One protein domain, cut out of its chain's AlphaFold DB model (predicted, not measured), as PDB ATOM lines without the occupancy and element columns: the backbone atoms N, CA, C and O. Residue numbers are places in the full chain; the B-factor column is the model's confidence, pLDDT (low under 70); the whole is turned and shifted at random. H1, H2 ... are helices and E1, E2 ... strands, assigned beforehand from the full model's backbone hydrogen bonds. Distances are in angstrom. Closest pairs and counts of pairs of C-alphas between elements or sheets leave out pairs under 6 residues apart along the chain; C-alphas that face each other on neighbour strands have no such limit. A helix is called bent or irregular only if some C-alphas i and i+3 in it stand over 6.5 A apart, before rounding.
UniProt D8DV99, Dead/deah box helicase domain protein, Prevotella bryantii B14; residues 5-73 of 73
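This is residues 5 to 73 of the 73 residues of the protein "Dead/deah box helicase domain protein" of Prevotella bryantii B14 (UniProt D8DV99). What is the shape? A tiny parallel sheet, E1 and E2, has the helices H2 and H3 close to E2; the long helix H1 runs away from E1 and residues 21 to 30 fold back, making an arm whose tip, residues 19 to 24, sticks out free. What builds it? The 69 printed residues include three named helices and two named strands in the order H1, E1, H2, E2, H3, mostly helix. The whole is elongated, 42 by 24 by 17 A, and only just loose, close to compact, with a radius of gyration of the C-alphas of 13.6 A.

Where are the strands? E1 is residues 31 to 33, 6.0 A, and E2 is residues 54 to 56, 7.0 A. Where are the helices? H1, residues 5 to 20, spans 21.5 A from C-alpha 5 at (119.777, 94.672, 64.164), with a kink of 28 degrees near residue 12; it is irregular, but only just, as C-alphas 14 and 17 are 6.7 A apart. H2, residues 46 to 51, spans 8.7 A, and H3, residues 62 to 71, spans 14.4 A to C-alpha 71 at (115.853, 87.902, 43.292).

How do the strands pair? E1 and E2 are parallel at 31 degrees, with N 33 and O 55 at 2.8 A, within hydrogen-bond range; E1, H2, E2 form a strand-helix-strand unit, two parallel neighbour strands with a helix between them along the chain. Where are the helices? The closest C-alphas are Phe 49 and Leu 55 for H2 and E2, 6.7 A, Leu 55 and Tyr 62 for E2 and H3, 6.2 A, and Lys 5 and Ile 31 for H1 and E1, 7.8 A. H2 and H3 are near each other, with 5 pairs of C-alphas within 10 A, while H1 is apart from H2, E2 and H3. Are the helix backbones complete? Every O i to N i+4 pair is within hydrogen-bond range in H2 and H3, but 7 of 12 in H1.

How large is it? The C-alphas of His 21 and Gln 38, the two farthest apart, are 41.9 A apart. Is it unbroken and sure? The printed part has no cut, its long link is E1 to H2, and residue 73, the chain's last, is under 70 in pLDDT.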
ATOM      1  N   LYS A   5     120.200  94.927  65.551       85.56
ATOM      2  CA  LYS A   5     119.777  94.672  64.164       85.56
ATOM      3  C   LYS A   5     120.988  94.527  63.246       85.56
ATOM      4  O   LYS A   5     121.020  93.634  62.407       85.56
ATOM      5  N   ILE A   6     122.018  95.349  63.464       85.50
ATOM      6  CA  ILE A   6     123.293  95.241  62.739       85.50
ATOM      7  C   ILE A   6     124.001  93.928  63.089       85.50
ATOM      8  O   ILE A   6     124.555  93.277  62.206       85.50
ATOM      9  N   GLN A   7     123.998  93.529  64.365       89.44
ATOM     10  CA  GLN A   7     124.616  92.267  64.781       89.44
ATOM     11  C   GLN A   7     123.887  91.060  64.187       89.44
ATOM     12  O   GLN A   7     124.554  90.156  63.702       89.44
ATOM     13  N   LEU A   8     122.551  91.073  64.127       90.75
ATOM     14  CA  LEU A   8     121.782  89.999  63.491       90.75
ATOM     15  C   LEU A   8     122.179  89.794  62.020       90.75
ATOM     16  O   LEU A   8     122.442  88.661  61.627       90.75
ATOM     17  N   TYR A   9     122.262  90.874  61.230       90.75
ATOM     18  CA  TYR A   9     122.704  90.800  59.831       90.75
ATOM     19  C   TYR A   9     124.080  90.134  59.710       90.75
ATOM     20  O   TYR A   9     124.258  89.204  58.923       90.75
ATOM     21  N   LYS A  10     125.038  90.566  60.537       90.38
ATOM     22  CA  LYS A  10     126.397  90.014  60.537       90.38
ATOM     23  C   LYS A  10     126.426  88.552  60.943       90.38
ATOM     24  O   LYS A  10     127.041  87.762  60.248       90.38
ATOM     25  N   THR A  11     125.729  88.174  62.012       93.75
ATOM     26  CA  THR A  11     125.653  86.775  62.440       93.75
ATOM     27  C   THR A  11     125.066  85.898  61.335       93.75
ATOM     28  O   THR A  11     125.612  84.838  61.049       93.75
ATOM     29  N   LEU A  12     124.000  86.340  60.658       92.56
ATOM     30  CA  LEU A  12     123.424  85.579  59.548       92.56
ATOM     31  C   LEU A  12     124.425  85.390  58.398       92.56
ATOM     32  O   LEU A  12     124.599  84.260  57.952       92.56
ATOM     33  N   LYS A  13     125.114  86.454  57.968       91.06
ATOM     34  CA  LYS A  13     126.044  86.421  56.825       91.06
ATOM     35  C   LYS A  13     127.401  85.785  57.123       91.06
ATOM     36  O   LYS A  13     127.930  85.043  56.306       91.06
ATOM     37  N   GLU A  14     127.994  86.110  58.263       93.50
ATOM     38  CA  GLU A  14     129.381  85.765  58.591       93.50
ATOM     39  C   GLU A  14     129.480  84.452  59.380       93.50
ATOM     40  O   GLU A  14     130.504  83.774  59.302       93.50
ATOM     41  N   GLU A  15     128.434  84.074  60.123       93.88
ATOM     42  CA  GLU A  15     128.458  82.893  60.994       93.88
ATOM     43  C   GLU A  15     127.492  81.796  60.536       93.88
ATOM     44  O   GLU A  15     127.888  80.637  60.481       93.88
ATOM     45  N   VAL A  16     126.240  82.123  60.194       94.19
ATOM     46  CA  VAL A  16     125.214  81.105  59.892       94.19
ATOM     47  C   VAL A  16     125.280  80.634  58.440       94.19
ATOM     48  O   VAL A  16     125.409  79.433  58.212       94.19
ATOM     49  N   GLU A  17     125.225  81.537  57.461       93.25
ATOM     50  CA  GLU A  17     125.237  81.205  56.026       93.25
ATOM     51  C   GLU A  17     126.413  80.276  55.643       93.25
ATOM     52  O   GLU A  17     126.162  79.231  55.039       93.25
ATOM     53  N   PRO A  18     127.666  80.501  56.102       92.62
ATOM     54  CA  PRO A  18     128.789  79.612  55.780       92.62
ATOM     55  C   PRO A  18     128.663  78.196  56.361       92.62
ATOM     56  O   PRO A  18     129.253  77.255  55.828       92.62
ATOM     57  N   THR A  19     127.907  78.026  57.454       94.38
ATOM     58  CA  THR A  19     127.696  76.713  58.094       94.38
ATOM     59  C   THR A  19     126.681  75.846  57.360       94.38
ATOM     60  O   THR A  19     126.619  74.643  57.605       94.38
ATOM     61  N   LEU A  20     125.907  76.430  56.437       93.06
ATOM     62  CA  LEU A  20     124.974  75.683  55.596       93.06
ATOM     63  C   LEU A  20     125.697  74.869  54.514       93.06
ATOM     64  O   LEU A  20     125.117  73.920  53.996       93.06
ATOM     65  N   HIS A  21     126.966  75.191  54.222       89.19
ATOM     66  CA  HIS A  21     127.812  74.500  53.238       89.19
ATOM     67  C   HIS A  21     127.168  74.341  51.846       89.19
ATOM     68  O   HIS A  21     127.529  73.433  51.096       89.19
ATOM     69  N   ASP A  22     126.249  75.239  51.498       91.31
ATOM     70  CA  ASP A  22     125.507  75.247  50.246       91.31
ATOM     71  C   ASP A  22     125.628  76.637  49.615       91.31
ATOM     72  O   ASP A  22     125.239  77.634  50.219       91.31
ATOM     73  N   ALA A  23     126.220  76.696  48.422       85.75
ATOM     74  CA  ALA A  23     126.436  77.949  47.703       85.75
ATOM     75  C   ALA A  23     125.157  78.475  47.030       85.75
ATOM     76  O   ALA A  23     125.135  79.633  46.620       85.75
ATOM     77  N   ASP A  24     124.110  77.649  46.934       90.44
ATOM     78  CA  ASP A  24     122.809  78.033  46.381       90.44
ATOM     79  C   ASP A  24     121.876  78.624  47.460       90.44
ATOM     80  O   ASP A  24     120.742  79.008  47.161       90.44
ATOM     81  N   ILE A  25     122.330  78.703  48.720       89.06
ATOM     82  CA  ILE A  25     121.571  79.280  49.833       89.06
ATOM     83  C   ILE A  25     122.179  80.616  50.258       89.06
ATOM     84  O   ILE A  25     123.343  80.703  50.636       89.06
ATOM     85  N   THR A  26     121.338  81.648  50.295       89.12
ATOM     86  CA  THR A  26     121.681  82.980  50.804       89.12
ATOM     87  C   THR A  26     120.736  83.361  51.944       89.12
ATOM     88  O   THR A  26     119.528  83.123  51.876       89.12
ATOM     89  N   LEU A  27     121.276  83.945  53.013       91.00
ATOM     90  CA  LEU A  27     120.539  84.461  54.162       91.00
ATOM     91  C   LEU A  27     120.605  85.984  54.187       91.00
ATOM     92  O   LEU A  27     121.612  86.568  54.578       91.00
ATOM     93  N   ASP A  28     119.509  86.640  53.829       88.44
ATOM     94  CA  ASP A  28     119.376  88.089  53.959       88.44
ATOM     95  C   ASP A  28     118.536  88.489  55.169       88.44
ATOM     96  O   ASP A  28     117.709  87.734  55.682       88.44
ATOM     97  N   SER A  29     118.742  89.721  55.628       90.62
ATOM     98  CA  SER A  29     117.894  90.344  56.640       90.62
ATOM     99  C   SER A  29     117.524  91.757  56.227       90.62
ATOM    100  O   SER A  29     118.315  92.458  55.598       90.62
ATOM    101  N   TYR A  30     116.301  92.141  56.585       92.75
ATOM    102  CA  TYR A  30     115.698  93.427  56.267       92.75
ATOM    103  C   TYR A  30     115.119  94.055  57.531       92.75
ATOM    104  O   TYR A  30     114.573  93.365  58.396       92.75
ATOM    105  N   ILE A  31     115.207  95.377  57.621       92.31
ATOM    106  CA  ILE A  31     114.540  96.175  58.644       92.31
ATOM    107  C   ILE A  31     113.297  96.779  58.007       92.31
ATOM    108  O   ILE A  31     113.398  97.673  57.173       92.31
ATOM    109  N   LEU A  32     112.124  96.320  58.438       93.56
ATOM    110  CA  LEU A  32     110.867  96.997  58.144       93.56
ATOM    111  C   LEU A  32     110.610  98.044  59.233       93.56
ATOM    112  O   LEU A  32     110.346  97.704  60.388       93.56
ATOM    113  N   SER A  33     110.771  99.313  58.880       93.75
ATOM    114  CA  SER A  33     110.519 100.450  59.757       93.75
ATOM    115  C   SER A  33     109.030 100.760  59.795       93.75
ATOM    116  O   SER A  33     108.430 100.997  58.752       93.75
ATOM    117  N   ASN A  34     108.480 100.825  61.005       93.75
ATOM    118  CA  ASN A  34     107.166 101.401  61.291       93.75
ATOM    119  C   ASN A  34     107.235 102.900  61.635       93.75
ATOM    120  O   ASN A  34     106.213 103.543  61.867       93.75
ATOM    121  N   THR A  35     108.446 103.455  61.743       94.19
ATOM    122  CA  THR A  35     108.668 104.897  61.855       94.19
ATOM    123  C   THR A  35     108.596 105.497  60.458       94.19
ATOM    124  O   THR A  35     109.322 105.033  59.573       94.19
ATOM    125  N   ALA A  36     107.768 106.529  60.274       95.00
ATOM    126  CA  ALA A  36     107.573 107.189  58.988       95.00
ATOM    127  C   ALA A  36     108.884 107.790  58.458       95.00
ATOM    128  O   ALA A  36     109.685 108.342  59.218       95.00
ATOM    129  N   TYR A  37     109.092 107.753  57.140       95.50
ATOM    130  CA  TYR A  37     110.317 108.282  56.529       95.50
ATOM    131  C   TYR A  37     110.538 109.765  56.844       95.50
ATOM    132  O   TYR A  37     111.671 110.206  57.033       95.50
ATOM    133  N   GLN A  38     109.458 110.548  56.930       95.88
ATOM    134  CA  GLN A  38     109.534 111.978  57.240       95.88
ATOM    135  C   GLN A  38     110.204 112.255  58.593       95.88
ATOM    136  O   GLN A  38     110.861 113.285  58.734       95.88
ATOM    137  N   ASP A  39     110.104 111.315  59.533       96.94
ATOM    138  CA  ASP A  39     110.687 111.422  60.869       96.94
ATOM    139  C   ASP A  39     112.155 110.978  60.923       96.94
ATOM    140  O   ASP A  39     112.782 111.120  61.967       96.94
ATOM    141  N   VAL A  40     112.714 110.423  59.840       94.75
ATOM    142  CA  VAL A  40     114.098 109.904  59.794       94.75
ATOM    143  C   VAL A  40     114.878 110.325  58.544       94.75
ATOM    144  O   VAL A  40     116.033 109.938  58.372       94.75
ATOM    145  N   ASN A  41     114.293 111.150  57.674       94.50
ATOM    146  CA  ASN A  41     114.907 111.586  56.413       94.50
ATOM    147  C   ASN A  41     116.225 112.367  56.592       94.50
ATOM    148  O   ASN A  41     117.018 112.464  55.660       94.50
ATOM    149  N   PHE A  42     116.497 112.882  57.793       95.69
ATOM    150  CA  PHE A  42     117.761 113.528  58.139       95.69
ATOM    151  C   PHE A  42     118.940 112.547  58.246       95.69
ATOM    152  O   PHE A  42     120.086 112.987  58.324       95.69
ATOM    153  N   TRP A  43     118.680 111.236  58.258       93.38
ATOM    154  CA  TRP A  43     119.701 110.187  58.208       93.38
ATOM    155  C   TRP A  43     119.986 109.665  56.800       93.38
ATOM    156  O   TRP A  43     120.996 108.989  56.623       93.38
ATOM    157  N   GLY A  44     119.144 109.978  55.812       94.81
ATOM    158  CA  GLY A  44     119.353 109.523  54.442       94.81
ATOM    159  C   GLY A  44     118.115 109.588  53.551       94.81
ATOM    160  O   GLY A  44     116.987 109.886  53.960       94.81
ATOM    161  N   THR A  45     118.342 109.289  52.283       95.12
ATOM    162  CA  THR A  45     117.322 109.152  51.247       95.12
ATOM    163  C   THR A  45     116.714 107.748  51.258       95.12
ATOM    164  O   THR A  45     117.343 106.789  51.699       95.12
ATOM    165  N   ARG A  46     115.478 107.593  50.759       92.75
ATOM    166  CA  ARG A  46     114.846 106.263  50.639       92.75
ATOM    167  C   ARG A  46     115.722 105.241  49.882       92.75
ATOM    168  O   ARG A  46     115.815 104.118  50.367       92.75
ATOM    169  N   PRO A  47     116.393 105.590  48.760       92.50
ATOM    170  CA  PRO A  47     117.332 104.679  48.105       92.50
ATOM    171  C   PRO A  47     118.498 104.246  49.002       92.50
ATOM    172  O   PRO A  47     118.770 103.055  49.072       92.50
ATOM    173  N   GLU A  48     119.125 105.165  49.746       93.50
ATOM    174  CA  GLU A  48     120.219 104.821  50.673       93.50
ATOM    175  C   GLU A  48     119.744 103.878  51.790       93.50
ATOM    176  O   GLU A  48     120.446 102.937  52.155       93.50
ATOM    177  N   PHE A  49     118.532 104.085  52.318       93.50
ATOM    178  CA  PHE A  49     117.918 103.143  53.256       93.50
ATOM    179  C   PHE A  49     117.706 101.764  52.612       93.50
ATOM    180  O   PHE A  49     118.094 100.754  53.200       93.50
ATOM    181  N   ALA A  50     117.161 101.715  51.393       91.00
ATOM    182  CA  ALA A  50     116.886 100.468  50.682       91.00
ATOM    183  C   ALA A  50     118.165  99.679  50.335       91.00
ATOM    184  O   ALA A  50     118.176  98.458  50.487       91.00
ATOM    185  N   GLU A  51     119.249 100.359  49.944       89.31
ATOM    186  CA  GLU A  51     120.582  99.763  49.725       89.31
ATOM    187  C   GLU A  51     121.142  99.101  50.992       89.31
ATOM    188  O   GLU A  51     121.902  98.142  50.911       89.31
ATOM    189  N   ASN A  52     120.730  99.574  52.171       89.56
ATOM    190  CA  ASN A  52     121.087  99.002  53.471       89.56
ATOM    191  C   ASN A  52     119.979  98.095  54.045       89.56
ATOM    192  O   ASN A  52     119.924  97.872  55.255       89.56
ATOM    193  N   HIS A  53     119.085  97.589  53.189       92.81
ATOM    194  CA  HIS A  53     117.969  96.701  53.539       92.81
ATOM    195  C   HIS A  53     116.980  97.291  54.558       92.81
ATOM    196  O   HIS A  53     116.332  96.561  55.315       92.81
ATOM    197  N   VAL A  54     116.825  98.614  54.579       93.31
ATOM    198  CA  VAL A  54     115.818  99.311  55.383       93.31
ATOM    199  C   VAL A  54     114.680  99.766  54.476       93.31
ATOM    200  O   VAL A  54     114.878 100.550  53.551       93.31
ATOM    201  N   LEU A  55     113.475  99.276  54.750       95.44
ATOM    202  CA  LEU A  55     112.250  99.616  54.028       95.44
ATOM    203  C   LEU A  55     111.205 100.143  55.011       95.44
ATOM    204  O   LEU A  55     111.291  99.884  56.210       95.44
ATOM    205  N   PHE A  56     110.218 100.874  54.509       96.00
ATOM    206  CA  PHE A  56     109.179 101.501  55.323       96.00
ATOM    207  C   PHE A  56     107.837 100.819  55.056       96.00
ATOM    208  O   PHE A  56     107.493 100.583  53.901       96.00
ATOM    209  N   ASP A  57     107.085 100.484  56.105       94.12
ATOM    210  CA  ASP A  57     105.789  99.799  55.975       94.12
ATOM    211  C   ASP A  57     104.676 100.684  55.390       94.12
ATOM    212  O   ASP A  57     103.686 100.166  54.878       94.12
ATOM    213  N   GLU A  58     104.866 102.005  55.412       94.00
ATOM    214  CA  GLU A  58     104.008 102.987  54.738       94.00
ATOM    215  C   GLU A  58     104.109 102.942  53.201       94.00
ATOM    216  O   GLU A  58     103.242 103.491  52.521       94.00
ATOM    217  N   ASP A  59     105.153 102.317  52.642       91.94
ATOM    218  CA  ASP A  59     105.328 102.194  51.194       91.94
ATOM    219  C   ASP A  59     104.549 100.972  50.684       91.94
ATOM    220  O   ASP A  59     104.979  99.845  50.899       91.94
ATOM    221  N   ASP A  60     103.444 101.155  49.947       92.12
ATOM    222  CA  ASP A  60     102.568 100.058  49.467       92.12
ATOM    223  C   ASP A  60     103.310  98.884  48.785       92.12
ATOM    224  O   ASP A  60     102.842  97.743  48.781       92.12
ATOM    225  N   ASN A  61     104.477  99.149  48.194       93.25
ATOM    226  CA  ASN A  61     105.306  98.185  47.477       93.25
ATOM    227  C   ASN A  61     106.471  97.606  48.303       93.25
ATOM    228  O   ASN A  61     107.347  96.959  47.726       93.25
ATOM    229  N   TYR A  62     106.522  97.799  49.626       93.25
ATOM    230  CA  TYR A  62     107.666  97.365  50.441       93.25
ATOM    231  C   TYR A  62     107.929  95.852  50.335       93.25
ATOM    232  O   TYR A  62     109.078  95.446  50.172       93.25
ATOM    233  N   ILE A  63     106.883  95.011  50.338       93.94
ATOM    234  CA  ILE A  63     107.015  93.554  50.155       93.94
ATOM    235  C   ILE A  63     107.576  93.224  48.771       93.94
ATOM    236  O   ILE A  63     108.495  92.418  48.650       93.94
ATOM    237  N   GLU A  64     107.043  93.858  47.725       94.69
ATOM    238  CA  GLU A  64     107.527  93.671  46.356       94.69
ATOM    239  C   GLU A  64     109.015  94.037  46.244       94.69
ATOM    240  O   GLU A  64     109.778  93.315  45.605       94.69
ATOM    241  N   ASN A  65     109.444  95.109  46.912       91.94
ATOM    242  CA  ASN A  65     110.841  95.536  46.938       91.94
ATOM    243  C   ASN A  65     111.746  94.535  47.673       91.94
ATOM    244  O   ASN A  65     112.828  94.247  47.170       91.94
ATOM    245  N   ILE A  66     111.299  93.944  48.793       92.81
ATOM    246  CA  ILE A  66     112.041  92.859  49.468       92.81
ATOM    247  C   ILE A  66     112.294  91.712  48.485       92.81
ATOM    248  O   ILE A  66     113.434  91.296  48.293       92.81
ATOM    249  N   PHE A  67     111.246  91.220  47.819       92.25
ATOM    250  CA  PHE A  67     111.388  90.101  46.885       92.25
ATOM    251  C   PHE A  67     112.237  90.456  45.664       92.25
ATOM    252  O   PHE A  67     113.045  89.635  45.234       92.25
ATOM    253  N   LYS A  68     112.099  91.666  45.111       91.25
ATOM    254  CA  LYS A  68     112.962  92.134  44.018       91.25
ATOM    255  C   LYS A  68     114.429  92.145  44.423       91.25
ATOM    256  O   LYS A  68     115.256  91.708  43.633       91.25
ATOM    257  N   ASN A  69     114.748  92.615  45.624       88.62
ATOM    258  CA  ASN A  69     116.127  92.650  46.098       88.62
ATOM    259  C   ASN A  69     116.687  91.231  46.269       88.62
ATOM    260  O   ASN A  69     117.769  90.957  45.762       88.62
ATOM    261  N   ILE A  70     115.914  90.311  46.859       88.19
ATOM    262  CA  ILE A  70     116.302  88.894  47.001       88.19
ATOM    263  C   ILE A  70     116.544  88.232  45.635       88.19
ATOM    264  O   ILE A  70     117.505  87.496  45.471       88.19
ATOM    265  N   MET A  71     115.697  88.493  44.633       85.62
ATOM    266  CA  MET A  71     115.853  87.902  43.292       85.62
ATOM    267  C   MET A  71     117.023  88.480  42.481       85.62
ATOM    268  O   MET A  71     117.413  87.876  41.485       85.62
ATOM    269  N   ASN A  72     117.530  89.656  42.857       75.00
ATOM    270  CA  ASN A  72     118.629  90.343  42.173       75.00
ATOM    271  C   ASN A  72     119.973  90.221  42.918       75.00
ATOM    272  O   ASN A  72     120.945  90.839  42.476       75.00
ATOM    273  N   SER A  73     119.998  89.506  44.048       65.00
ATOM    274  CA  SER A  73     121.181  89.291  44.893       65.00
ATOM    275  C   SER A  73     122.070  88.159  44.384       65.00
ATOM    276  O   SER A  73     121.548  87.253  43.696       65.00
TER     277      SER A  73